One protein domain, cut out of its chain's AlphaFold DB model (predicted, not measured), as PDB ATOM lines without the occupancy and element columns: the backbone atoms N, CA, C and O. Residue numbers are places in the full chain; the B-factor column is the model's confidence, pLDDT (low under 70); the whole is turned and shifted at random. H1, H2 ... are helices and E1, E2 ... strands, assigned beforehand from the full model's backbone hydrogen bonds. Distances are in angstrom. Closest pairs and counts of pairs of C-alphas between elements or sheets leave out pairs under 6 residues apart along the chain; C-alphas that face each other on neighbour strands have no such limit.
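Overview. This is residues 198 to 324 and 354 to 423 of the 786 residues of an uncharacterized protein of Ectocarpus sp. CCAP 1310/34 (UniProt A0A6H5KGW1). Three small lobes, each a few short strands with short helices beside them, are joined through a middle of loops, and a looped arm at one end, where residues 201 to 206 and 213 to 218 stick out, adds to the length. One lobe is the hairpin E3 and E4 with H1 packed on it and H2 beyond; the second has the pair E5 and E6 with H3, H4 and H5; the third has the sheet E8 - E7 - E9 with H6 over one face and H7 past its end, while H8 runs outward from near E6. The printed part has 197 residues, with eight named helices and nine named strands in the order E1 E2 E3 E4 H1 H2 E5 H3 H4 H5 E6 E7 E8 H6 H7 E9 H8; its three sheets are antiparallel, and its class is mixed, with under half of the residues in named elements. It is only just compact, close to loose, with a radius of gyration of the C-alphas of 19.2 A and spans of 65 by 47 by 33 A.

Along the chain. E1 is residues 198 to 200, from C-alpha 198 at (176.584, 158.468, 187.695), and E2 is 223 to 225. E3, 247 to 249, and E4, 254 to 256, precede H1, 258 to 265, and H2, 268 to 272. E5, 291 to 293, leads to H3, 294 to 300, H4, 308 to 314, and H5, 316 to 324, 14.0 A long. E6 is 355 to 357, E7 372 to 374, E8 379 to 381, H6 383 to 389, H7 393 to 397 and E9 400 to 402. H8, 408 to 423, is 22.5 A long and ends at C-alpha 423 at (211.705, 197.893, 202.823).

Arrangement. In the largest sheet, E7 is the inner strand: N 381 and O 372 are 2.8 A apart in the hairpin E7 and E8, and N 373 and O 401 are 2.9 A apart between E7 and E9, within hydrogen-bond range. E8, H6 and H7, and E9 form a split strand-helix-strand unit, two strands running the same way with E7 between them, its crossover right-handed. H6 is on the sheet at a height of 8.9 A, over E8, and runs along the strands, at 6 degrees to E8 on the local plane. H6 and H7 are close but not clearly touching, with closest C-alphas Val 389 and Lys 395, 7.5 A apart. H8 is not on this sheet; the closest C-alphas of E6 and H8, Pro 357 and Ala 408, are 6.5 A apart. E5 and E6 are antiparallel at 168 degrees, with N 292 and O 356 2.8 A apart, and the closest C-alphas of H3 and E6, Glu 294 and Trp 355, are 5.2 A apart. H4 and H5 are close but not clearly touching, at a steep tilt of 59 degrees, opposite ways, with closest C-alphas Phe 312 and Asp 319, 6.3 A apart. The closest C-alphas of E2 and H4, Met 224 and Asn 313, are 5.7 A apart. E1 and E2 pair with no named strand, but residues 199 to 200 of E1 pair antiparallel with residues 207 to 208. In the hairpin E3 and E4, N 249 and O 254 are 2.9 A apart, and the closest C-alphas of E3 and H1, Arg 247 and Glu 258, are 6.5 A apart. H1 and H2 are close but not clearly touching, with closest C-alphas His 265 and Arg 271, 5.0 A apart. Every O i to N i+4 pair is within hydrogen-bond range in H1, H3, H4, H6 and H8, against 0 of 1 in H2, 1 of 5 in H5 and 0 of 1 in H7, where the O i to N i+3 pairs within range are 2 of 2, 4 of 6 and 2 of 2.

Size, cuts and confidence. The two C-alphas farthest apart, those of Lys 213 and Arg 423, are 66.8 A apart. Residues 325 to 353 are not printed, and C-alphas 324 and 354 are 18.8 A apart across this cut. The links E1 to E2, E2 to E3, H2 to E5 and E6 to E7 are long. The mean pLDDT of the printed part is 92.6, and residues 319 to 324 are under 70.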
ATOM      1  N   TYR A 198     176.243 159.678 188.435       96.62
ATOM      2  CA  TYR A 198     176.584 158.468 187.695       96.62
ATOM      3  C   TYR A 198     177.418 157.533 188.575       96.62
ATOM      4  O   TYR A 198     178.011 157.946 189.572       96.62
ATOM      5  N   TRP A 199     177.449 156.249 188.238       97.12
ATOM      6  CA  TRP A 199     178.174 155.226 188.990       97.12
ATOM      7  C   TRP A 199     179.311 154.686 188.132       97.12
ATOM      8  O   TRP A 199     179.087 154.320 186.981       97.12
ATOM      9  N   LEU A 200     180.519 154.636 188.689       94.94
ATOM     10  CA  LEU A 200     181.718 154.120 188.031       94.94
ATOM     11  C   LEU A 200     182.258 152.933 188.825       94.94
ATOM     12  O   LEU A 200     182.435 153.012 190.046       94.94
ATOM     13  N   HIS A 201     182.563 151.851 188.119       94.62
ATOM     14  CA  HIS A 201     183.303 150.722 188.667       94.62
ATOM     15  C   HIS A 201     184.809 150.901 188.365       94.62
ATOM     16  O   HIS A 201     185.220 150.717 187.218       94.62
ATOM     17  N   PRO A 202     185.663 151.258 189.350       86.12
ATOM     18  CA  PRO A 202     187.034 151.722 189.112       86.12
ATOM     19  C   PRO A 202     187.940 150.698 188.424       86.12
ATOM     20  O   PRO A 202     188.841 151.078 187.690       86.12
ATOM     21  N   THR A 203     187.710 149.404 188.653       88.56
ATOM     22  CA  THR A 203     188.525 148.324 188.073       88.56
ATOM     23  C   THR A 203     188.147 147.981 186.641       88.56
ATOM     24  O   THR A 203     188.995 147.495 185.906       88.56
ATOM     25  N   THR A 204     186.895 148.205 186.236       94.25
ATOM     26  CA  THR A 204     186.438 147.885 184.870       94.25
ATOM     27  C   THR A 204     186.295 149.128 184.000       94.25
ATOM     28  O   THR A 204     186.126 148.999 182.796       94.25
ATOM     29  N   GLY A 205     186.309 150.327 184.592       91.56
ATOM     30  CA  GLY A 205     186.082 151.587 183.885       91.56
ATOM     31  C   GLY A 205     184.630 151.811 183.443       91.56
ATOM     32  O   GLY A 205     184.330 152.851 182.866       91.56
ATOM     33  N   VAL A 206     183.716 150.872 183.714       95.69
ATOM     34  CA  VAL A 206     182.324 150.961 183.253       95.69
ATOM     35  C   VAL A 206     181.574 152.024 184.051       95.69
ATOM     36  O   VAL A 206     181.487 151.947 185.283       95.69
ATOM     37  N   THR A 207     181.006 152.992 183.333       96.88
ATOM     38  CA  THR A 207     180.149 154.050 183.872       96.88
ATOM     39  C   THR A 207     178.691 153.819 183.500       96.88
ATOM     40  O   THR A 207     178.382 153.559 182.340       96.88
ATOM     41  N   THR A 208     177.780 153.992 184.453       97.19
ATOM     42  CA  THR A 208     176.332 153.952 184.212       97.19
ATOM     43  C   THR A 208     175.661 155.189 184.794       97.19
ATOM     44  O   THR A 208     175.868 155.503 185.965       97.19
ATOM     45  N   TRP A 209     174.815 155.859 184.010       97.00
ATOM     46  CA  TRP A 209     174.001 157.001 184.462       97.00
ATOM     47  C   TRP A 209     172.740 156.580 185.224       97.00
ATOM     48  O   TRP A 209     172.121 157.373 185.923       97.00
ATOM     49  N   THR A 210     172.367 155.306 185.126       96.81
ATOM     50  CA  THR A 210     171.275 154.708 185.893       96.81
ATOM     51  C   THR A 210     171.822 153.946 187.091       96.81
ATOM     52  O   THR A 210     172.779 153.181 186.953       96.81
ATOM     53  N   LYS A 211     171.171 154.090 188.250       97.12
ATOM     54  CA  LYS A 211     171.536 153.389 189.486       97.12
ATOM     55  C   LYS A 211     171.578 151.870 189.257       97.12
ATOM     56  O   LYS A 211     170.551 151.295 188.886       97.12
ATOM     57  N   PRO A 212     172.713 151.193 189.515       97.25
ATOM     58  CA  PRO A 212     172.802 149.745 189.376       97.25
ATOM     59  C   PRO A 212     171.707 149.015 190.166       97.25
ATOM     60  O   PRO A 212     171.544 149.233 191.370       97.25
ATOM     61  N   LYS A 213     170.982 148.101 189.503       96.25
ATOM     62  CA  LYS A 213     169.847 147.363 190.097       96.25
ATOM     63  C   LYS A 213     170.225 146.613 191.382       96.25
ATOM     64  O   LYS A 213     169.384 146.467 192.268       96.25
ATOM     65  N   VAL A 214     171.491 146.191 191.512       95.12
ATOM     66  CA  VAL A 214     172.035 145.506 192.702       95.12
ATOM     67  C   VAL A 214     171.837 146.306 193.992       95.12
ATOM     68  O   VAL A 214     171.644 145.712 195.050       95.12
ATOM     69  N   PHE A 215     171.819 147.639 193.918       95.56
ATOM     70  CA  PHE A 215     171.646 148.491 195.091       95.56
ATOM     71  C   PHE A 215     170.211 148.498 195.637       95.56
ATOM     72  O   PHE A 215     170.005 148.663 196.841       95.56
ATOM     73  N   GLY A 216     169.199 148.273 194.790       93.94
ATOM     74  CA  GLY A 216     167.792 148.385 195.178       93.94
ATOM     75  C   GLY A 216     167.480 149.735 195.838       93.94
ATOM     76  O   GLY A 216     167.738 150.793 195.260       93.94
ATOM     77  N   ALA A 217     166.942 149.698 197.062       94.06
ATOM     78  CA  ALA A 217     166.647 150.897 197.848       94.06
ATOM     79  C   ALA A 217     167.904 151.579 198.429       94.06
ATOM     80  O   ALA A 217     167.924 152.799 198.551       94.06
ATOM     81  N   ALA A 218     168.968 150.825 198.732       94.31
ATOM     82  CA  ALA A 218     170.234 151.383 199.223       94.31
ATOM     83  C   ALA A 218     170.972 152.140 198.107       94.31
ATOM     84  O   ALA A 218     170.670 151.936 196.941       94.31
ATOM     85  N   ASP A 219     171.934 153.005 198.422       95.19
ATOM     86  CA  ASP A 219     172.812 153.666 197.440       95.19
ATOM     87  C   ASP A 219     174.220 153.823 198.036       95.19
ATOM     88  O   ASP A 219     174.439 153.502 199.205       95.19
ATOM     89  N   VAL A 220     175.190 154.278 197.249       92.88
ATOM     90  CA  VAL A 220     176.529 154.620 197.744       92.88
ATOM     91  C   VAL A 220     176.432 155.876 198.618       92.88
ATOM     92  O   VAL A 220     175.906 156.896 198.177       92.88
ATOM     93  N   GLU A 221     176.929 155.802 199.857       84.06
ATOM     94  CA  GLU A 221     176.729 156.846 200.878       84.06
ATOM     95  C   GLU A 221     177.326 158.207 200.503       84.06
ATOM     96  O   GLU A 221     176.730 159.241 200.793       84.06
ATOM     97  N   HIS A 222     178.503 158.220 199.873       83.44
ATOM     98  CA  HIS A 222     179.192 159.450 199.489       83.44
ATOM     99  C   HIS A 222     179.252 159.578 197.972       83.44
ATOM    100  O   HIS A 222     179.979 158.848 197.299       83.44
ATOM    101  N   ALA A 223     178.502 160.544 197.448       88.38
ATOM    102  CA  ALA A 223     178.635 160.979 196.070       88.38
ATOM    103  C   ALA A 223     179.826 161.945 195.959       88.38
ATOM    104  O   ALA A 223     179.890 162.949 196.667       88.38
ATOM    105  N   MET A 224     180.784 161.638 195.090       87.50
ATOM    106  CA  MET A 224     181.966 162.465 194.864       87.50
ATOM    107  C   MET A 224     181.747 163.399 193.675       87.50
ATOM    108  O   MET A 224     181.507 162.936 192.564       87.50
ATOM    109  N   MET A 225     181.904 164.711 193.849       87.75
ATOM    110  CA  MET A 225     182.014 165.588 192.682       87.75
ATOM    111  C   MET A 225     183.297 165.287 191.910       87.75
ATOM    112  O   MET A 225     184.364 165.118 192.509       87.75
ATOM    113  N   VAL A 226     183.188 165.229 190.585       89.94
ATOM    114  CA  VAL A 226     184.335 165.106 189.677       89.94
ATOM    115  C   VAL A 226     184.963 166.483 189.495       89.94
ATOM    116  O   VAL A 226     184.280 167.507 189.539       89.94
ATOM    117  N   ALA A 227     186.280 166.532 189.302       91.62
ATOM    118  CA  ALA A 227     186.921 167.794 188.979       91.62
ATOM    119  C   ALA A 227     186.536 168.260 187.570       91.62
ATOM    120  O   ALA A 227     186.719 167.541 186.597       91.62
ATOM    121  N   THR A 228     186.057 169.498 187.472       92.12
ATOM    122  CA  THR A 228     186.011 170.250 186.210       92.12
ATOM    123  C   THR A 228     187.417 170.645 185.773       92.12
ATOM    124  O   THR A 228     188.301 170.767 186.622       92.12
ATOM    125  N   SER A 229     187.593 171.021 184.507       89.69
ATOM    126  CA  SER A 229     188.815 171.680 184.014       89.69
ATOM    127  C   SER A 229     189.243 172.885 184.879       89.69
ATOM    128  O   SER A 229     190.428 173.115 185.138       89.69
ATOM    129  N   LYS A 230     188.273 173.625 185.435       90.81
ATOM    130  CA  LYS A 230     188.517 174.764 186.335       90.81
ATOM    131  C   LYS A 230     189.002 174.350 187.725       90.81
ATOM    132  O   LYS A 230     189.703 175.125 188.366       90.81
ATOM    133  N   THR A 231     188.684 173.146 188.201       91.31
ATOM    134  CA  THR A 231     189.028 172.638 189.552       91.31
ATOM    135  C   THR A 231     190.094 171.539 189.556       91.31
ATOM    136  O   THR A 231     190.686 171.285 190.598       91.31
ATOM    137  N   GLU A 232     190.390 170.952 188.399       94.25
ATOM    138  CA  GLU A 232     191.422 169.936 188.205       94.25
ATOM    139  C   GLU A 232     192.819 170.517 188.432       94.25
ATOM    140  O   GLU A 232     193.279 171.384 187.690       94.25
ATOM    141  N   HIS A 233     193.507 170.051 189.472       95.12
ATOM    142  CA  HIS A 233     194.881 170.456 189.749       95.12
ATOM    143  C   HIS A 233     195.857 169.388 189.252       95.12
ATOM    144  O   HIS A 233     196.284 168.508 190.003       95.12
ATOM    145  N   LEU A 234     196.174 169.473 187.961       94.69
ATOM    146  CA  LEU A 234     197.224 168.688 187.324       94.69
ATOM    147  C   LEU A 234     198.330 169.591 186.829       94.69
ATOM    148  O   LEU A 234     198.125 170.447 185.967       94.69
ATOM    149  N   VAL A 235     199.518 169.348 187.359       95.12
ATOM    150  CA  VAL A 235     200.738 169.994 186.903       95.12
ATOM    151  C   VAL A 235     201.448 169.048 185.939       95.12
ATOM    152  O   VAL A 235     201.736 167.893 186.270       95.12
ATOM    153  N   LYS A 236     201.696 169.543 184.728       95.69
ATOM    154  CA  LYS A 236     202.447 168.852 183.678       95.69
ATOM    155  C   LYS A 236     203.932 169.180 183.805       95.69
ATOM    156  O   LYS A 236     204.297 170.226 184.337       95.69
ATOM    157  N   CYS A 237     204.786 168.249 183.398       97.56
ATOM    158  CA  CYS A 237     206.231 168.450 183.427       97.56
ATOM    159  C   CYS A 237     206.640 169.583 182.486       97.56
ATOM    160  O   CYS A 237     206.325 169.495 181.310       97.56
ATOM    161  N   SER A 238     207.439 170.538 182.967       96.44
ATOM    162  CA  SER A 238     207.903 171.701 182.188       96.44
ATOM    163  C   SER A 238     208.793 171.378 180.980       96.44
ATOM    164  O   SER A 238     209.127 172.267 180.211       96.44
ATOM    165  N   VAL A 239     209.224 170.123 180.831       97.25
ATOM    166  CA  VAL A 239     210.140 169.690 179.765       97.25
ATOM    167  C   VAL A 239     209.392 168.929 178.685       97.25
ATOM    168  O   VAL A 239     209.571 169.197 177.506       97.25
ATOM    169  N   CYS A 240     208.575 167.948 179.076       97.44
ATOM    170  CA  CYS A 240     207.860 167.119 178.109       97.44
ATOM    171  C   CYS A 240     206.396 167.521 177.907       97.44
ATOM    172  O   CYS A 240     205.780 166.972 177.010       97.44
ATOM    173  N   ASP A 241     205.801 168.339 178.787       96.06
ATOM    174  CA  ASP A 241     204.388 168.781 178.794       96.06
ATOM    175  C   ASP A 241     203.295 167.692 178.701       96.06
ATOM    176  O   ASP A 241     202.091 167.970 178.698       96.06
ATOM    177  N   VAL A 242     203.696 166.422 178.700       95.56
ATOM    178  CA  VAL A 242     202.810 165.264 178.584       95.56
ATOM    179  C   VAL A 242     202.571 164.628 179.950       95.56
ATOM    180  O   VAL A 242     201.431 164.410 180.356       95.56
ATOM    181  N   ARG A 243     203.643 164.330 180.690       96.50
ATOM    182  CA  ARG A 243     203.563 163.511 181.907       96.50
ATOM    183  C   ARG A 243     203.246 164.328 183.161       96.50
ATOM    184  O   ARG A 243     203.736 165.457 183.290       96.50
ATOM    185  N   PRO A 244     202.497 163.750 184.121       96.31
ATOM    186  CA  PRO A 244     202.250 164.395 185.397       96.31
ATOM    187  C   PRO A 244     203.555 164.522 186.182       96.31
ATOM    188  O   PRO A 244     204.397 163.619 186.211       96.31
ATOM    189  N   VAL A 245     203.706 165.659 186.844       97.06
ATOM    190  CA  VAL A 245     204.883 165.949 187.659       97.06
ATOM    191  C   VAL A 245     204.954 165.007 188.860       97.06
ATOM    192  O   VAL A 245     203.934 164.691 189.476       97.06
ATOM    193  N   ARG A 246     206.169 164.583 189.218       97.44
ATOM    194  CA  ARG A 246     206.451 163.817 190.444       97.44
ATOM    195  C   ARG A 246     207.397 164.538 191.396       97.44
ATOM    196  O   ARG A 246     207.317 164.297 192.598       97.44
ATOM    197  N   ARG A 247     208.242 165.441 190.894       96.88
ATOM    198  CA  ARG A 247     209.178 166.225 191.706       96.88
ATOM    199  C   ARG A 247     209.153 167.691 191.322       96.88
ATOM    200  O   ARG A 247     208.980 168.029 190.154       96.88
ATOM    201  N   MET A 248     209.383 168.551 192.301       96.56
ATOM    202  CA  MET A 248     209.625 169.969 192.062       96.56
ATOM    203  C   MET A 248     211.029 170.314 192.526       96.56
ATOM    204  O   MET A 248     211.349 170.079 193.683       96.56
ATOM    205  N   CYS A 249     211.850 170.890 191.657       96.69
ATOM    206  CA  CYS A 249     213.155 171.399 192.053       96.69
ATOM    207  C   CYS A 249     212.996 172.798 192.659       96.69
ATOM    208  O   CYS A 249     212.557 173.715 191.968       96.69
ATOM    209  N   THR A 250     213.383 172.998 193.918       93.31
ATOM    210  CA  THR A 250     213.261 174.317 194.567       93.31
ATOM    211  C   THR A 250     214.240 175.340 193.991       93.31
ATOM    212  O   THR A 250     213.896 176.514 193.871       93.31
ATOM    213  N   SER A 251     215.432 174.897 193.575       93.50
ATOM    214  CA  SER A 251     216.467 175.754 192.983       93.50
ATOM    215  C   SER A 251     216.118 176.213 191.566       93.50
ATOM    216  O   SER A 251     216.313 177.381 191.250       93.50
ATOM    217  N   CYS A 252     215.578 175.320 190.724       94.75
ATOM    218  CA  CYS A 252     215.133 175.684 189.371       94.75
ATOM    219  C   CYS A 252     213.740 176.330 189.364       94.75
ATOM    220  O   CYS A 252     213.398 176.994 188.400       94.75
ATOM    221  N   ARG A 253     212.949 176.136 190.433       93.25
ATOM    222  CA  ARG A 253     211.528 176.528 190.549       93.25
ATOM    223  C   ARG A 253     210.598 175.868 189.531       93.25
ATOM    224  O   ARG A 253     209.466 176.301 189.347       93.25
ATOM    225  N   ASP A 254     211.049 174.754 188.977       95.25
ATOM    226  CA  ASP A 254     210.354 173.995 187.953       95.25
ATOM    227  C   ASP A 254     209.873 172.642 188.469       95.25
ATOM    228  O   ASP A 254     210.430 172.027 189.389       95.25
ATOM    229  N   SER A 255     208.833 172.155 187.807       96.44
ATOM    230  CA  SER A 255     208.154 170.911 188.117       96.44
ATOM    231  C   SER A 255     208.397 169.871 187.020       96.44
ATOM    232  O   SER A 255     208.025 170.076 185.865       96.44
ATOM    233  N   TYR A 256     208.977 168.726 187.387       97.88
ATOM    234  CA  TYR A 256     209.396 167.671 186.464       97.88
ATOM    235  C   TYR A 256     208.692 166.326 186.717       97.88
ATOM    236  O   TYR A 256     208.378 165.947 187.852       97.88
ATOM    237  N   CYS A 257     208.471 165.549 185.653       97.88
ATOM    238  CA  CYS A 257     208.211 164.117 185.805       97.88
ATOM    239  C   CYS A 257     209.496 163.403 186.260       97.88
ATOM    240  O   CYS A 257     210.592 163.939 186.093       97.88
ATOM    241  N   GLU A 258     209.373 162.197 186.816       97.56
ATOM    242  CA  GLU A 258     210.515 161.483 187.412       97.56
ATOM    243  C   GLU A 258     211.665 161.282 186.409       97.56
ATOM    244  O   GLU A 258     212.812 161.589 186.717       97.56
ATOM    245  N   GLU A 259     211.358 160.883 185.174       97.94
ATOM    246  CA  GLU A 259     212.373 160.655 184.136       97.94
ATOM    247  C   GLU A 259     213.067 161.941 183.667       97.94
ATOM    248  O   GLU A 259     214.292 161.985 183.590       97.94
ATOM    249  N   CYS A 260     212.315 163.020 183.403       98.19
ATOM    250  CA  CYS A 260     212.918 164.303 183.017       98.19
ATOM    251  C   CYS A 260     213.746 164.887 184.167       98.19
ATOM    252  O   CYS A 260     214.785 165.502 183.929       98.19
ATOM    253  N   PHE A 261     213.317 164.666 185.415       97.81
ATOM    254  CA  PHE A 261     214.097 165.054 186.581       97.81
ATOM    255  C   PHE A 261     215.423 164.295 186.622       97.81
ATOM    256  O   PHE A 261     216.470 164.929 186.683       97.81
ATOM    257  N   GLN A 262     215.405 162.965 186.525       97.25
ATOM    258  CA  GLN A 262     216.624 162.151 186.542       97.25
ATOM    259  C   GLN A 262     217.559 162.479 185.370       97.25
ATOM    260  O   GLN A 262     218.768 162.582 185.570       97.25
ATOM    261  N   ALA A 263     217.021 162.737 184.177       97.31
ATOM    262  CA  ALA A 263     217.818 163.128 183.019       97.31
ATOM    263  C   ALA A 263     218.536 164.478 183.225       97.31
ATOM    264  O   ALA A 263     219.731 164.591 182.954       97.31
ATOM    265  N   LEU A 264     217.829 165.494 183.741       96.94
ATOM    266  CA  LEU A 264     218.357 166.861 183.879       96.94
ATOM    267  C   LEU A 264     219.102 167.128 185.194       96.94
ATOM    268  O   LEU A 264     219.987 167.982 185.231       96.94
ATOM    269  N   HIS A 265     218.733 166.438 186.272       97.31
ATOM    270  CA  HIS A 265     219.307 166.590 187.614       97.31
ATOM    271  C   HIS A 265     220.238 165.436 187.989       97.31
ATOM    272  O   HIS A 265     220.948 165.520 188.984       97.31
ATOM    273  N   GLY A 266     220.321 164.389 187.170       95.25
ATOM    274  CA  GLY A 266     221.277 163.300 187.343       95.25
ATOM    275  C   GLY A 266     222.702 163.648 186.917       95.25
ATOM    276  O   GLY A 266     223.557 162.768 186.959       95.25
ATOM    277  N   ARG A 267     223.015 164.889 186.507       93.69
ATOM    278  CA  ARG A 267     224.352 165.325 186.041       93.69
ATOM    279  C   ARG A 267     224.706 166.738 186.540       93.69
ATOM    280  O   ARG A 267     223.826 167.564 186.774       93.69
ATOM    281  N   GLY A 268     226.005 167.020 186.680       94.94
ATOM    282  CA  GLY A 268     226.545 168.355 186.982       94.94
ATOM    283  C   GLY A 268     226.110 168.955 188.328       94.94
ATOM    284  O   GLY A 268     225.737 168.239 189.256       94.94
ATOM    285  N   LYS A 269     226.132 170.296 188.420       96.00
ATOM    286  CA  LYS A 269     225.772 171.061 189.636       96.00
ATOM    287  C   LYS A 269     224.317 170.853 190.082       96.00
ATOM    288  O   LYS A 269     224.004 171.018 191.255       96.00
ATOM    289  N   ARG A 270     223.436 170.438 189.163       96.00
ATOM    290  CA  ARG A 270     222.008 170.210 189.435       96.00
ATOM    291  C   ARG A 270     221.742 168.977 190.305       96.00
ATOM    292  O   ARG A 270     220.672 168.901 190.898       96.00
ATOM    293  N   ARG A 271     222.711 168.061 190.453       96.00
ATOM    294  CA  ARG A 271     222.621 166.914 191.380       96.00
ATOM    295  C   ARG A 271     222.411 167.334 192.833       96.00
ATOM    296  O   ARG A 271     221.782 166.604 193.586       96.00
ATOM    297  N   ALA A 272     222.934 168.500 193.211       96.31
ATOM    298  CA  ALA A 272     222.816 169.034 194.564       96.31
ATOM    299  C   ALA A 272     221.494 169.783 194.810       96.31
ATOM    300  O   ALA A 272     221.241 170.229 195.928       96.31
ATOM    301  N   HIS A 273     220.651 169.963 193.788       96.19
ATOM    302  CA  HIS A 273     219.381 170.649 193.976       96.19
ATOM    303  C   HIS A 273     218.415 169.799 194.804       96.19
ATOM    304  O   HIS A 273     218.220 168.610 194.551       96.19
ATOM    305  N   VAL A 274     217.732 170.443 195.746       95.25
ATOM    306  CA  VAL A 274     216.695 169.795 196.549       95.25
ATOM    307  C   VAL A 274     215.418 169.684 195.720       95.25
ATOM    308  O   VAL A 274     214.937 170.665 195.147       95.25
ATOM    309  N   ALA A 275     214.866 168.473 195.651       95.94
ATOM    310  CA  ALA A 275     213.675 168.185 194.866       95.94
ATOM    311  C   ALA A 275     212.640 167.384 195.667       95.94
ATOM    312  O   ALA A 275     212.619 166.151 195.575       95.94
ATOM    313  N   PRO A 276     211.796 168.056 196.478       94.81
ATOM    314  CA  PRO A 276     210.710 167.397 197.189       94.81
ATOM    315  C   PRO A 276     209.780 166.635 196.239       94.81
ATOM    316  O   PRO A 276     209.469 167.075 195.125       94.81
ATOM    317  N   VAL A 277     209.316 165.477 196.716       96.06
ATOM    318  CA  VAL A 277     208.321 164.658 196.022       96.06
ATOM    319  C   VAL A 277     206.968 165.345 196.114       96.06
ATOM    320  O   VAL A 277     206.524 165.749 197.188       96.06
ATOM    321  N   ILE A 278     206.288 165.443 194.980       96.50
ATOM    322  CA  ILE A 278     204.936 165.972 194.923       96.50
ATOM    323  C   ILE A 278     203.962 164.847 195.226       96.50
ATOM    324  O   ILE A 278     203.885 163.840 194.517       96.50
ATOM    325  N   HIS A 279     203.183 165.037 196.284       95.75
ATOM    326  CA  HIS A 279     202.162 164.078 196.663       95.75
ATOM    327  C   HIS A 279     201.034 164.049 195.630       95.75
ATOM    328  O   HIS A 279     200.542 165.081 195.178       95.75
ATOM    329  N   VAL A 280     200.583 162.844 195.295       96.25
ATOM    330  CA  VAL A 280     199.353 162.623 194.530       96.25
ATOM    331  C   VAL A 280     198.212 162.407 195.516       96.25
ATOM    332  O   VAL A 280     198.411 161.836 196.591       96.25
ATOM    333  N   CYS A 281     197.012 162.872 195.176       96.50
ATOM    334  CA  CYS A 281     195.840 162.724 196.025       96.50
ATOM    335  C   CYS A 281     195.614 161.256 196.410       96.50
ATOM    336  O   CYS A 281     195.522 160.383 195.548       96.50
ATOM    337  N   CYS A 282     195.456 160.983 197.705       94.62
ATOM    338  CA  CYS A 282     195.306 159.627 198.215       94.62
ATOM    339  C   CYS A 282     193.981 158.957 197.819       94.62
ATOM    340  O   CYS A 282     193.917 157.732 197.884       94.62
ATOM    341  N   VAL A 283     192.979 159.737 197.389       91.69
ATOM    342  CA  VAL A 283     191.651 159.263 196.969       91.69
ATOM    343  C   VAL A 283     191.612 159.008 195.465       91.69
ATOM    344  O   VAL A 283     191.468 157.863 195.060       91.69
ATOM    345  N   CYS A 284     191.768 160.045 194.631       91.06
ATOM    346  CA  CYS A 284     191.642 159.873 193.179       91.06
ATOM    347  C   CYS A 284     192.898 159.305 192.506       91.06
ATOM    348  O   CYS A 284     192.805 158.879 191.363       91.06
ATOM    349  N   LYS A 285     194.068 159.336 193.168       91.69
ATOM    350  CA  LYS A 285     195.371 158.886 192.629       91.69
ATOM    351  C   LYS A 285     195.785 159.522 191.289       91.69
ATOM    352  O   LYS A 285     196.756 159.083 190.681       91.69
ATOM    353  N   TYR A 286     195.080 160.568 190.869       91.88
ATOM    354  CA  TYR A 286     195.227 161.216 189.572       91.88
ATOM    355  C   TYR A 286     195.719 162.656 189.735       91.88
ATOM    356  O   TYR A 286     196.808 162.990 189.282       91.88
ATOM    357  N   GLN A 287     194.969 163.490 190.461       95.69
ATOM    358  CA  GLN A 287     195.350 164.882 190.713       95.69
ATOM    359  C   GLN A 287     196.465 165.005 191.749       95.69
ATOM    360  O   GLN A 287     196.534 164.230 192.713       95.69
ATOM    361  N   HIS A 288     197.285 166.045 191.605       97.19
ATOM    362  CA  HIS A 288     198.264 166.421 192.619       97.19
ATOM    363  C   HIS A 288     197.552 166.847 193.902       97.19
ATOM    364  O   HIS A 288     196.500 167.495 193.886       97.19
ATOM    365  N   ALA A 289     198.105 166.442 195.039       97.19
ATOM    366  CA  ALA A 289     197.581 166.841 196.328       97.19
ATOM    367  C   ALA A 289     197.922 168.308 196.592       97.19
ATOM    368  O   ALA A 289     199.066 168.745 196.454       97.19
ATOM    369  N   THR A 290     196.907 169.053 197.007       96.88
ATOM    370  CA  THR A 290     196.996 170.482 197.301       96.88
ATOM    371  C   THR A 290     197.088 170.743 198.798       96.88
ATOM    372  O   THR A 290     197.539 171.808 199.213       96.88
ATOM    373  N   ARG A 291     196.689 169.770 199.627       95.56
ATOM    374  CA  ARG A 291     196.683 169.885 201.088       95.56
ATOM    375  C   ARG A 291     196.771 168.539 201.796       95.56
ATOM    376  O   ARG A 291     196.406 167.507 201.238       95.56
ATOM    377  N   ILE A 292     197.193 168.570 203.053       95.94
ATOM    378  CA  ILE A 292     197.208 167.427 203.970       95.94
ATOM    379  C   ILE A 292     196.160 167.665 205.052       95.94
ATOM    380  O   ILE A 292     196.175 168.703 205.705       95.94
ATOM    381  N   CYS A 293     195.262 166.702 205.267       95.25
ATOM    382  CA  CYS A 293     194.360 166.745 206.418       95.25
ATOM    383  C   CYS A 293     195.054 166.117 207.629       95.25
ATOM    384  O   CYS A 293     195.345 164.917 207.619       95.25
ATOM    385  N   GLU A 294     195.275 166.898 208.681       93.62
ATOM    386  CA  GLU A 294     195.918 166.447 209.921       93.62
ATOM    387  C   GLU A 294     195.044 165.404 210.629       93.62
ATOM    388  O   GLU A 294     195.527 164.341 211.011       93.62
ATOM    389  N   THR A 295     193.727 165.631 210.680       92.12
ATOM    390  CA  THR A 295     192.766 164.710 211.306       92.12
ATOM    391  C   THR A 295     192.699 163.358 210.597       92.12
ATOM    392  O   THR A 295     192.610 162.317 211.245       92.12
ATOM    393  N   CYS A 296     192.737 163.340 209.259       93.06
ATOM    394  CA  CYS A 296     192.777 162.077 208.518       93.06
ATOM    395  C   CYS A 296     194.133 161.384 208.660       93.06
ATOM    396  O   CYS A 296     194.170 160.166 208.798       93.06
ATOM    397  N   THR A 297     195.223 162.152 208.650       92.19
ATOM    398  CA  THR A 297     196.581 161.617 208.811       92.19
ATOM    399  C   THR A 297     196.733 160.925 210.162       92.19
ATOM    400  O   THR A 297     197.216 159.799 210.218       92.19
ATOM    401  N   PHE A 298     196.211 161.535 211.231       92.19
ATOM    402  CA  PHE A 298     196.204 160.943 212.566       92.19
ATOM    403  C   PHE A 298     195.440 159.607 212.622       92.19
ATOM    404  O   PHE A 298     195.893 158.665 213.260       92.19
ATOM    405  N   LYS A 299     194.310 159.486 211.907       91.19
ATOM    406  CA  LYS A 299     193.490 158.259 211.897       91.19
ATOM    407  C   LYS A 299     194.131 157.078 211.164       91.19
ATOM    408  O   LYS A 299     193.868 155.942 211.534       91.19
ATOM    409  N   VAL A 300     194.897 157.330 210.100       87.94
ATOM    410  CA  VAL A 300     195.430 156.273 209.211       87.94
ATOM    411  C   VAL A 300     196.935 156.051 209.425       87.94
ATOM    412  O   VAL A 300     197.533 155.227 208.742       87.94
ATOM    413  N   SER A 301     197.577 156.784 210.347       85.81
ATOM    414  CA  SER A 301     199.039 156.816 210.594       85.81
ATOM    415  C   SER A 301     199.915 157.188 209.382       85.81
ATOM    416  O   SER A 301     201.130 157.300 209.495       85.81
ATOM    417  N   THR A 302     199.305 157.431 208.221       91.75
ATOM    418  CA  THR A 302     199.953 157.771 206.951       91.75
ATOM    419  C   THR A 302     199.467 159.128 206.459       91.75
ATOM    420  O   THR A 302     198.294 159.491 206.620       91.75
ATOM    421  N   THR A 303     200.372 159.892 205.842       93.00
ATOM    422  CA  THR A 303     200.103 161.250 205.351       93.00
ATOM    423  C   THR A 303     198.944 161.255 204.362       93.00
ATOM    424  O   THR A 303     199.053 160.820 203.214       93.00
ATOM    425  N   SER A 304     197.806 161.773 204.812       94.88
ATOM    426  CA  SER A 304     196.580 161.832 204.027       94.88
ATOM    427  C   SER A 304     196.545 163.129 203.221       94.88
ATOM    428  O   SER A 304     195.983 164.136 203.659       94.88
ATOM    429  N   ALA A 305     197.179 163.099 202.048       96.69
ATOM    430  CA  ALA A 305     197.241 164.215 201.110       96.69
ATOM    431  C   ALA A 305     196.080 164.159 200.095       96.69
ATOM    432  O   ALA A 305     195.842 163.132 199.461       96.69
ATOM    433  N   TYR A 306     195.355 165.262 199.914       96.94
ATOM    434  CA  TYR A 306     194.163 165.355 199.064       96.94
ATOM    435  C   TYR A 306     194.319 166.460 198.015       96.94
ATOM    436  O   TYR A 306     194.933 167.489 198.291       96.94
ATOM    437  N   CYS A 307     193.741 166.273 196.824       96.88
ATOM    438  CA  CYS A 307     193.452 167.391 195.922       96.88
ATOM    439  C   CYS A 307     192.234 168.169 196.442       96.88
ATOM    440  O   CYS A 307     191.493 167.662 197.291       96.88
ATOM    441  N   ASP A 308     191.985 169.367 195.911       95.19
ATOM    442  CA  ASP A 308     190.904 170.235 196.401       95.19
ATOM    443  C   ASP A 308     189.543 169.530 196.374       95.19
ATOM    444  O   ASP A 308     188.850 169.463 197.385       95.19
ATOM    445  N   VAL A 309     189.184 168.935 195.236       94.75
ATOM    446  CA  VAL A 309     187.871 168.302 195.037       94.75
ATOM    447  C   VAL A 309     187.660 167.116 195.981       94.75
ATOM    448  O   VAL A 309     186.656 167.057 196.689       94.75
ATOM    449  N   CYS A 310     188.625 166.193 196.062       94.62
ATOM    450  CA  CYS A 310     188.525 165.048 196.967       94.62
ATOM    451  C   CYS A 310     188.529 165.466 198.442       94.62
ATOM    452  O   CYS A 310     187.879 164.805 199.251       94.62
ATOM    453  N   PHE A 311     189.235 166.543 198.794       95.25
ATOM    454  CA  PHE A 311     189.214 167.071 200.152       95.25
ATOM    455  C   PHE A 311     187.812 167.545 200.536       95.25
ATOM    456  O   PHE A 311     187.283 167.092 201.545       95.25
ATOM    457  N   PHE A 312     187.173 168.389 199.723       92.62
ATOM    458  CA  PHE A 312     185.834 168.897 200.045       92.62
ATOM    459  C   PHE A 312     184.751 167.817 199.974       92.62
ATOM    460  O   PHE A 312     183.855 167.819 200.811       92.62
ATOM    461  N   ASN A 313     184.879 166.836 199.071       91.50
ATOM    462  CA  ASN A 313     183.986 165.671 199.055       91.50
ATOM    463  C   ASN A 313     184.068 164.867 200.365       91.50
ATOM    464  O   ASN A 313     183.057 164.366 200.847       91.50
ATOM    465  N   LYS A 314     185.266 164.738 200.951       91.50
ATOM    466  CA  LYS A 314     185.477 164.023 202.220       91.50
ATOM    467  C   LYS A 314     185.180 164.885 203.453       91.50
ATOM    468  O   LYS A 314     184.923 164.354 204.532       91.50
ATOM    469  N   HIS A 315     185.214 166.207 203.298       90.75
ATOM    470  CA  HIS A 315     185.014 167.192 204.358       90.75
ATOM    471  C   HIS A 315     183.907 168.204 204.000       90.75
ATOM    472  O   HIS A 315     184.173 169.409 203.962       90.75
ATOM    473  N   PRO A 316     182.652 167.758 203.789       83.31
ATOM    474  CA  PRO A 316     181.570 168.613 203.287       83.31
ATOM    475  C   PRO A 316     181.235 169.794 204.216       83.31
ATOM    476  O   PRO A 316     180.779 170.836 203.760       83.31
ATOM    477  N   GLY A 317     181.511 169.677 205.520       81.19
ATOM    478  CA  GLY A 317     181.295 170.760 206.488       81.19
ATOM    479  C   GLY A 317     182.280 171.931 206.377       81.19
ATOM    480  O   GLY A 317     181.942 173.041 206.779       81.19
ATOM    481  N   LEU A 318     183.472 171.720 205.805       78.75
ATOM    482  CA  LEU A 318     184.467 172.787 205.622       78.75
ATOM    483  C   LEU A 318     184.147 173.685 204.420       78.75
ATOM    484  O   LEU A 318     184.682 174.786 204.306       78.75
ATOM    485  N   ASP A 319     183.253 173.233 203.545       69.12
ATOM    486  CA  ASP A 319     182.865 173.953 202.338       69.12
ATOM    487  C   ASP A 319     182.001 175.186 202.651       69.12
ATOM    488  O   ASP A 319     182.139 176.240 202.025       69.12
ATOM    489  N   ASN A 320     181.152 175.077 203.676       58.22
ATOM    490  CA  ASN A 320     180.173 176.101 204.045       58.22
ATOM    491  C   ASN A 320     180.799 177.330 204.719       58.22
ATOM    492  O   ASN A 320     180.271 178.430 204.567       58.22
ATOM    493  N   LEU A 321     181.944 177.172 205.394       56.59
ATOM    494  CA  LEU A 321     182.681 178.295 205.984       56.59
ATOM    495  C   LEU A 321     183.125 179.288 204.904       56.59
ATOM    496  O   LEU A 321     182.965 180.490 205.079       56.59
ATOM    497  N   SER A 322     183.565 178.788 203.744       55.97
ATOM    498  CA  SER A 322     183.971 179.646 202.625       55.97
ATOM    499  C   SER A 322     182.806 180.430 202.016       55.97
ATOM    500  O   SER A 322     182.998 181.565 201.602       55.97
ATOM    501  N   LYS A 323     181.592 179.860 201.989       58.34
ATOM    502  CA  LYS A 323     180.398 180.544 201.465       58.34
ATOM    503  C   LYS A 323     179.896 181.623 202.417       58.34
ATOM    504  O   LYS A 323     179.557 182.703 201.955       58.34
ATOM    505  N   ALA A 324     179.879 181.353 203.723       59.41
ATOM    506  CA  ALA A 324     179.494 182.343 204.729       59.41
ATOM    507  C   ALA A 324     180.519 183.488 204.824       59.41
ATOM    508  O   ALA A 324     180.135 184.651 204.889       59.41
ATOM    509  N   GLY A 354     192.634 171.818 211.243       86.06
ATOM    510  CA  GLY A 354     192.724 170.426 210.797       86.06
ATOM    511  C   GLY A 354     193.354 170.156 209.425       86.06
ATOM    512  O   GLY A 354     193.318 168.997 208.990       86.06
ATOM    513  N   TRP A 355     193.936 171.141 208.725       92.56
ATOM    514  CA  TRP A 355     194.695 170.864 207.495       92.56
ATOM    515  C   TRP A 355     195.831 171.854 207.195       92.56
ATOM    516  O   TRP A 355     195.774 173.025 207.557       92.56
ATOM    517  N   THR A 356     196.852 171.369 206.482       93.06
ATOM    518  CA  THR A 356     198.032 172.133 206.050       93.06
ATOM    519  C   THR A 356     198.076 172.221 204.513       93.06
ATOM    520  O   THR A 356     197.982 171.180 203.850       93.06
ATOM    521  N   PRO A 357     198.208 173.421 203.909       94.19
ATOM    522  CA  PRO A 357     198.353 173.572 202.460       94.19
ATOM    523  C   PRO A 357     199.720 173.061 201.983       94.19
ATOM    524  O   PRO A 357     200.755 173.440 202.525       94.19
ATOM    525  N   LEU A 358     199.724 172.229 200.941       95.50
ATOM    526  CA  LEU A 358     200.943 171.834 200.224       95.50
ATOM    527  C   LEU A 358     201.309 172.871 199.161       95.50
ATOM    528  O   LEU A 358     202.472 173.237 199.014       95.50
ATOM    529  N   VAL A 359     200.296 173.376 198.459       95.94
ATOM    530  CA  VAL A 359     200.409 174.446 197.463       95.94
ATOM    531  C   VAL A 359     199.723 175.704 197.965       95.94
ATOM    532  O   VAL A 359     198.830 175.633 198.814       95.94
ATOM    533  N   VAL A 360     200.121 176.859 197.438       95.38
ATOM    534  CA  VAL A 360     199.441 178.110 197.777       95.38
ATOM    535  C   VAL A 360     197.968 178.042 197.357       95.38
ATOM    536  O   VAL A 360     197.621 177.540 196.283       95.38
ATOM    537  N   THR A 361     197.081 178.544 198.208       94.94
ATOM    538  CA  THR A 361     195.657 178.654 197.894       94.94
ATOM    539  C   THR A 361     195.351 179.999 197.247       94.94
ATOM    540  O   THR A 361     196.057 180.986 197.441       94.94
ATOM    541  N   CYS A 362     194.289 180.031 196.447       95.50
ATOM    542  CA  CYS A 362     193.772 181.241 195.819       95.50
ATOM    543  C   CYS A 362     193.502 182.328 196.861       95.50
ATOM    544  O   CYS A 362     192.817 182.070 197.852       95.50
ATOM    545  N   VAL A 363     193.966 183.548 196.604       93.25
ATOM    546  CA  VAL A 363     193.834 184.656 197.552       93.25
ATOM    547  C   VAL A 363     192.375 185.070 197.796       93.25
ATOM    548  O   VAL A 363     192.019 185.429 198.919       93.25
ATOM    549  N   GLU A 364     191.526 184.937 196.772       92.50
ATOM    550  CA  GLU A 364     190.112 185.332 196.803       92.50
ATOM    551  C   GLU A 364     189.245 184.296 197.520       92.50
ATOM    552  O   GLU A 364     188.611 184.589 198.528       92.50
ATOM    553  N   CYS A 365     189.220 183.056 197.021       90.88
ATOM    554  CA  CYS A 365     188.320 182.039 197.562       90.88
ATOM    555  C   CYS A 365     188.938 181.209 198.688       90.88
ATOM    556  O   CYS A 365     188.202 180.524 199.393       90.88
ATOM    557  N   ARG A 366     190.279 181.173 198.803       90.62
ATOM    558  CA  ARG A 366     191.062 180.305 199.718       90.62
ATOM    559  C   ARG A 366     190.706 178.819 199.657       90.62
ATOM    560  O   ARG A 366     191.124 178.023 200.497       90.62
ATOM    561  N   ARG A 367     189.930 178.449 198.642       90.19
ATOM    562  CA  ARG A 367     189.285 177.155 198.507       90.19
ATOM    563  C   ARG A 367     190.047 176.263 197.559       90.19
ATOM    564  O   ARG A 367     190.170 175.086 197.846       90.19
ATOM    565  N   TYR A 368     190.564 176.801 196.467       94.62
ATOM    566  CA  TYR A 368     191.286 176.028 195.464       94.62
ATOM    567  C   TYR A 368     192.755 176.430 195.432       94.62
ATOM    568  O   TYR A 368     193.089 177.574 195.753       94.62
ATOM    569  N   ALA A 369     193.618 175.507 195.025       96.25
ATOM    570  CA  ALA A 369     195.008 175.789 194.714       96.25
ATOM    571  C   ALA A 369     195.105 176.896 193.660       96.25
ATOM    572  O   ALA A 369     194.346 176.914 192.679       96.25
ATOM    573  N   ALA A 370     196.030 177.830 193.868       96.31
ATOM    574  CA  ALA A 370     196.298 178.844 192.867       96.31
ATOM    575  C   ALA A 370     196.989 178.225 191.646       96.31
ATOM    576  O   ALA A 370     197.757 177.270 191.760       96.31
ATOM    577  N   ARG A 371     196.675 178.767 190.470       96.06
ATOM    578  CA  ARG A 371     197.236 178.359 189.172       96.06
ATOM    579  C   ARG A 371     197.674 179.534 188.312       96.06
ATOM    580  O   ARG A 371     198.258 179.312 187.262       96.06
ATOM    581  N   TRP A 372     197.363 180.748 188.735       96.56
ATOM    582  CA  TRP A 372     197.719 181.975 188.046       96.56
ATOM    583  C   TRP A 372     198.364 182.913 189.051       96.56
ATOM    584  O   TRP A 372     197.844 183.061 190.159       96.56
ATOM    585  N   LEU A 373     199.479 183.514 188.664       95.25
ATOM    586  CA  LEU A 373     200.081 184.662 189.321       95.25
ATOM    587  C   LEU A 373     199.824 185.859 188.413       95.25
ATOM    588  O   LEU A 373     200.145 185.805 187.234       95.25
ATOM    589  N   CYS A 374     199.186 186.895 188.941       96.62
ATOM    590  CA  CYS A 374     199.043 188.160 188.231       96.62
ATOM    591  C   CYS A 374     200.241 189.042 188.583       96.62
ATOM    592  O   CYS A 374     200.460 189.299 189.769       96.62
ATOM    593  N   ASP A 375     200.984 189.494 187.578       93.19
ATOM    594  CA  ASP A 375     202.227 190.245 187.762       93.19
ATOM    595  C   ASP A 375     201.945 191.626 188.360       93.19
ATOM    596  O   ASP A 375     202.579 192.026 189.333       93.19
ATOM    597  N   ASP A 376     200.910 192.308 187.863       94.06
ATOM    598  CA  ASP A 376     200.544 193.654 188.317       94.06
ATOM    599  C   ASP A 376     199.851 193.667 189.685       94.06
ATOM    600  O   ASP A 376     199.940 194.642 190.431       94.06
ATOM    601  N   CYS A 377     199.121 192.599 190.030       92.56
ATOM    602  CA  CYS A 377     198.522 192.474 191.364       92.56
ATOM    603  C   CYS A 377     199.487 191.864 192.390       92.56
ATOM    604  O   CYS A 377     199.202 191.940 193.581       92.56
ATOM    605  N   GLU A 378     200.572 191.222 191.948       91.88
ATOM    606  CA  GLU A 378     201.453 190.372 192.764       91.88
ATOM    607  C   GLU A 378     200.695 189.308 193.592       91.88
ATOM    608  O   GLU A 378     201.102 188.911 194.690       91.88
ATOM    609  N   GLU A 379     199.567 188.827 193.068       93.25
ATOM    610  CA  GLU A 379     198.618 187.965 193.775       93.25
ATOM    611  C   GLU A 379     198.352 186.659 193.023       93.25
ATOM    612  O   GLU A 379     198.385 186.593 191.791       93.25
ATOM    613  N   VAL A 380     198.054 185.603 193.787       95.56
ATOM    614  CA  VAL A 380     197.844 184.249 193.268       95.56
ATOM    615  C   VAL A 380     196.365 183.859 193.277       95.56
ATOM    616  O   VAL A 380     195.666 183.971 194.288       95.56
ATOM    617  N   TYR A 381     195.881 183.333 192.156       96.69
ATOM    618  CA  TYR A 381     194.469 183.037 191.928       96.69
ATOM    619  C   TYR A 381     194.258 181.609 191.412       96.69
ATOM    620  O   TYR A 381     195.071 181.058 190.671       96.69
ATOM    621  N   CYS A 382     193.130 180.990 191.769       96.62
ATOM    622  CA  CYS A 382     192.643 179.807 191.052       96.62
ATOM    623  C   CYS A 382     192.034 180.216 189.703       96.62
ATOM    624  O   CYS A 382     191.673 181.376 189.513       96.62
ATOM    625  N   VAL A 383     191.848 179.259 188.789       96.00
ATOM    626  CA  VAL A 383     191.329 179.520 187.430       96.00
ATOM    627  C   VAL A 383     189.992 180.263 187.450       96.00
ATOM    628  O   VAL A 383     189.815 181.226 186.711       96.00
ATOM    629  N   GLY A 384     189.061 179.850 188.319       94.62
ATOM    630  CA  GLY A 384     187.742 180.479 188.416       94.62
ATOM    631  C   GLY A 384     187.799 181.922 188.920       94.62
ATOM    632  O   GLY A 384     187.196 182.802 188.315       94.62
ATOM    633  N   CYS A 385     188.550 182.181 189.998       95.56
ATOM    634  CA  CYS A 385     188.679 183.532 190.547       95.56
ATOM    635  C   CYS A 385     189.486 184.450 189.630       95.56
ATOM    636  O   CYS A 385     189.122 185.610 189.495       95.56
ATOM    637  N   TYR A 386     190.536 183.944 188.973       96.38
ATOM    638  CA  TYR A 386     191.312 184.727 188.011       96.38
ATOM    639  C   TYR A 386     190.414 185.217 186.872       96.38
ATOM    640  O   TYR A 386     190.285 186.423 186.671       96.38
ATOM    641  N   ALA A 387     189.698 184.288 186.226       95.56
ATOM    642  CA  ALA A 387     188.777 184.589 185.134       95.56
ATOM    643  C   ALA A 387     187.611 185.498 185.551       95.56
ATOM    644  O   ALA A 387     187.008 186.121 184.692       95.56
ATOM    645  N   PHE A 388     187.267 185.562 186.840       95.25
ATOM    646  CA  PHE A 388     186.240 186.464 187.357       95.25
ATOM    647  C   PHE A 388     186.800 187.864 187.658       95.25
ATOM    648  O   PHE A 388     186.252 188.860 187.193       95.25
ATOM    649  N   VAL A 389     187.908 187.947 188.403       94.94
ATOM    650  CA  VAL A 389     188.526 189.212 188.843       94.94
ATOM    651  C   VAL A 389     189.145 189.985 187.678       94.94
ATOM    652  O   VAL A 389     189.102 191.212 187.680       94.94
ATOM    653  N   HIS A 390     189.687 189.285 186.680       95.81
ATOM    654  CA  HIS A 390     190.358 189.885 185.520       95.81
ATOM    655  C   HIS A 390     189.445 189.977 184.289       95.81
ATOM    656  O   HIS A 390     189.919 190.234 183.191       95.81
ATOM    657  N   LYS A 391     188.126 189.782 184.445       94.62
ATOM    658  CA  LYS A 391     187.165 189.910 183.334       94.62
ATOM    659  C   LYS A 391     186.828 191.361 182.982       94.62
ATOM    660  O   LYS A 391     186.392 191.632 181.868       94.62
ATOM    661  N   HIS A 392     186.959 192.283 183.939       92.56
ATOM    662  CA  HIS A 392     186.428 193.642 183.825       92.56
ATOM    663  C   HIS A 392     187.429 194.705 184.306       92.56
ATOM    664  O   HIS A 392     188.231 194.463 185.210       92.56
ATOM    665  N   GLY A 393     187.331 195.911 183.738       92.88
ATOM    666  CA  GLY A 393     188.096 197.092 184.153       92.88
ATOM    667  C   GLY A 393     189.566 197.079 183.722       92.88
ATOM    668  O   GLY A 393     189.947 196.399 182.776       92.88
ATOM    669  N   THR A 394     190.407 197.830 184.439       93.94
ATOM    670  CA  THR A 394     191.850 197.952 184.149       93.94
ATOM    671  C   THR A 394     192.617 196.642 184.331       93.94
ATOM    672  O   THR A 394     193.676 196.464 183.740       93.94
ATOM    673  N   LYS A 395     192.054 195.701 185.098       93.94
ATOM    674  CA  LYS A 395     192.664 194.400 185.391       93.94
ATOM    675  C   LYS A 395     192.694 193.440 184.207       93.94
ATOM    676  O   LYS A 395     193.416 192.456 184.259       93.94
ATOM    677  N   VAL A 396     191.922 193.705 183.153       95.62
ATOM    678  CA  VAL A 396     191.907 192.866 181.942       95.62
ATOM    679  C   VAL A 396     193.270 192.876 181.245       95.62
ATOM    680  O   VAL A 396     193.662 191.879 180.651       95.62
ATOM    681  N   ASN A 397     194.007 193.983 181.367       96.12
ATOM    682  CA  ASN A 397     195.301 194.174 180.716       96.12
ATOM    683  C   ASN A 397     196.484 193.714 181.576       96.12
ATOM    684  O   ASN A 397     197.626 193.961 181.200       96.12
ATOM    685  N   HIS A 398     196.229 193.114 182.741       96.06
ATOM    686  CA  HIS A 398     197.313 192.690 183.610       96.06
ATOM    687  C   HIS A 398     198.058 191.482 183.034       96.06
ATOM    688  O   HIS A 398     197.435 190.537 182.537       96.06
ATOM    689  N   GLY A 399     199.383 191.486 183.171       95.88
ATOM    690  CA  GLY A 399     200.225 190.324 182.908       95.88
ATOM    691  C   GLY A 399     199.873 189.186 183.862       95.88
ATOM    692  O   GLY A 399     199.617 189.405 185.051       95.88
ATOM    693  N   ALA A 400     199.804 187.960 183.346       96.62
ATOM    694  CA  ALA A 400     199.602 186.797 184.192       96.62
ATOM    695  C   ALA A 400     200.383 185.586 183.707       96.62
ATOM    696  O   ALA A 400     200.300 185.178 182.547       96.62
ATOM    697  N   GLU A 401     201.064 184.957 184.655       94.88
ATOM    698  CA  GLU A 401     201.810 183.731 184.453       94.88
ATOM    699  C   GLU A 401     201.024 182.542 185.012       94.88
ATOM    700  O   GLU A 401     200.469 182.568 186.120       94.88
ATOM    701  N   LYS A 402     200.980 181.455 184.240       94.25
ATOM    702  CA  LYS A 402     200.434 180.193 184.725       94.25
ATOM    703  C   LYS A 402     201.435 179.562 185.688       94.25
ATOM    704  O   LYS A 402     202.522 179.159 185.294       94.25
ATOM    705  N   LEU A 403     201.029 179.406 186.940       92.94
ATOM    706  CA  LEU A 403     201.864 178.793 187.961       92.94
ATOM    707  C   LEU A 403     202.013 177.282 187.709       92.94
ATOM    708  O   LEU A 403     201.001 176.596 187.496       92.94
ATOM    709  N   PRO A 404     203.242 176.740 187.798       91.50
ATOM    710  CA  PRO A 404     203.465 175.303 187.890       91.50
ATOM    711  C   PRO A 404     202.994 174.798 189.269       91.50
ATOM    712  O   PRO A 404     202.118 175.375 189.921       91.50
ATOM    713  N   TYR A 405     203.559 173.699 189.761       94.88
ATOM    714  CA  TYR A 405     203.359 173.338 191.161       94.88
ATOM    715  C   TYR A 405     204.002 174.418 192.035       94.88
ATOM    716  O   TYR A 405     205.216 174.574 191.997       94.88
ATOM    717  N   TYR A 406     203.202 175.175 192.789       95.00
ATOM    718  CA  TYR A 406     203.681 176.320 193.567       95.00
ATOM    719  C   TYR A 406     203.461 176.091 195.073       95.00
ATOM    720  O   TYR A 406     202.363 176.339 195.588       95.00
ATOM    721  N   PRO A 407     204.476 175.566 195.789       94.69
ATOM    722  CA  PRO A 407     204.374 175.219 197.195       94.69
ATOM    723  C   PRO A 407     204.081 176.431 198.066       94.69
ATOM    724  O   PRO A 407     204.540 177.543 197.796       94.69
ATOM    725  N   ALA A 408     203.394 176.196 199.182       91.62
ATOM    726  CA  ALA A 408     203.155 177.243 200.170       91.62
ATOM    727  C   ALA A 408     204.470 177.852 200.703       91.62
ATOM    728  O   ALA A 408     204.540 179.060 200.917       91.62
ATOM    729  N   SER A 409     205.528 177.045 200.855       90.44
ATOM    730  CA  SER A 409     206.858 177.514 201.275       90.44
ATOM    731  C   SER A 409     207.486 178.482 200.269       90.44
ATOM    732  O   SER A 409     207.961 179.545 200.665       90.44
ATOM    733  N   LEU A 410     207.415 178.170 198.972       90.81
ATOM    734  CA  LEU A 410     207.954 179.026 197.914       90.81
ATOM    735  C   LEU A 410     207.215 180.371 197.858       90.81
ATOM    736  O   LEU A 410     207.840 181.423 197.731       90.81
ATOM    737  N   HIS A 411     205.891 180.361 198.050       90.12
ATOM    738  CA  HIS A 411     205.119 181.598 198.166       90.12
ATOM    739  C   HIS A 411     205.533 182.438 199.381       90.12
ATOM    740  O   HIS A 411     205.627 183.660 199.282       90.12
ATOM    741  N   MET A 412     205.804 181.806 200.528       87.50
ATOM    742  CA  MET A 412     206.294 182.517 201.714       87.50
ATOM    743  C   MET A 412     207.662 183.157 201.464       87.50
ATOM    744  O   MET A 412     207.871 184.305 201.859       87.50
ATOM    745  N   GLU A 413     208.576 182.459 200.785       89.31
ATOM    746  CA  GLU A 413     209.873 183.007 200.371       89.31
ATOM    747  C   GLU A 413     209.711 184.203 199.429       89.31
ATOM    748  O   GLU A 413     210.314 185.254 199.664       89.31
ATOM    749  N   TYR A 414     208.844 184.084 198.421       87.38
ATOM    750  CA  TYR A 414     208.511 185.178 197.510       87.38
ATOM    751  C   TYR A 414     207.950 186.392 198.265       87.38
ATOM    752  O   TYR A 414     208.465 187.503 198.139       87.38
ATOM    753  N   ALA A 415     206.967 186.180 199.144       85.31
ATOM    754  CA  ALA A 415     206.373 187.242 199.950       85.31
ATOM    755  C   ALA A 415     207.401 187.915 200.881       85.31
ATOM    756  O   ALA A 415     207.372 189.134 201.076       85.31
ATOM    757  N   MET A 416     208.335 187.149 201.453       87.56
ATOM    758  CA  MET A 416     209.445 187.694 202.241       87.56
ATOM    759  C   MET A 416     210.402 188.528 201.379       87.56
ATOM    760  O   MET A 416     210.827 189.603 201.815       87.56
ATOM    761  N   ALA A 417     210.705 188.082 200.158       87.81
ATOM    762  CA  ALA A 417     211.527 188.826 199.209       87.81
ATOM    763  C   ALA A 417     210.861 190.146 198.778       87.81
ATOM    764  O   ALA A 417     211.528 191.183 198.796       87.81
ATOM    765  N   CYS A 418     209.552 190.149 198.495       84.06
ATOM    766  CA  CYS A 418     208.793 191.375 198.218       84.06
ATOM    767  C   CYS A 418     208.842 192.343 199.404       84.06
ATOM    768  O   CYS A 418     209.272 193.482 199.249       84.06
ATOM    769  N   ARG A 419     208.554 191.877 200.630       84.19
ATOM    770  CA  ARG A 419     208.659 192.721 201.839       84.19
ATOM    771  C   ARG A 419     210.060 193.303 202.036       84.19
ATOM    772  O   ARG A 419     210.192 194.425 202.525       84.19
ATOM    773  N   LYS A 420     211.106 192.547 201.687       90.00
ATOM    774  CA  LYS A 420     212.498 193.005 201.755       90.00
ATOM    775  C   LYS A 420     212.786 194.083 200.703       90.00
ATOM    776  O   LYS A 420     213.427 195.066 201.065       90.00
ATOM    777  N   ARG A 421     212.297 193.939 199.463       88.75
ATOM    778  CA  ARG A 421     212.390 194.969 198.406       88.75
ATOM    779  C   ARG A 421     211.665 196.254 198.804       88.75
ATOM    780  O   ARG A 421     212.325 197.276 198.940       88.75
ATOM    781  N   SER A 422     210.391 196.179 199.193       84.12
ATOM    782  CA  SER A 422     209.626 197.363 199.626       84.12
ATOM    783  C   SER A 422     210.184 198.022 200.895       84.12
ATOM    784  O   SER A 422     209.885 199.173 201.210       84.12
ATOM    785  N   ARG A 423     210.956 197.292 201.712       89.12
ATOM    786  CA  ARG A 423     211.705 197.893 202.823       89.12
ATOM    787  C   ARG A 423     212.933 198.648 202.320       89.12
ATOM    788  O   ARG A 423     213.135 199.770 202.762       89.12
TER     789      ARG A 423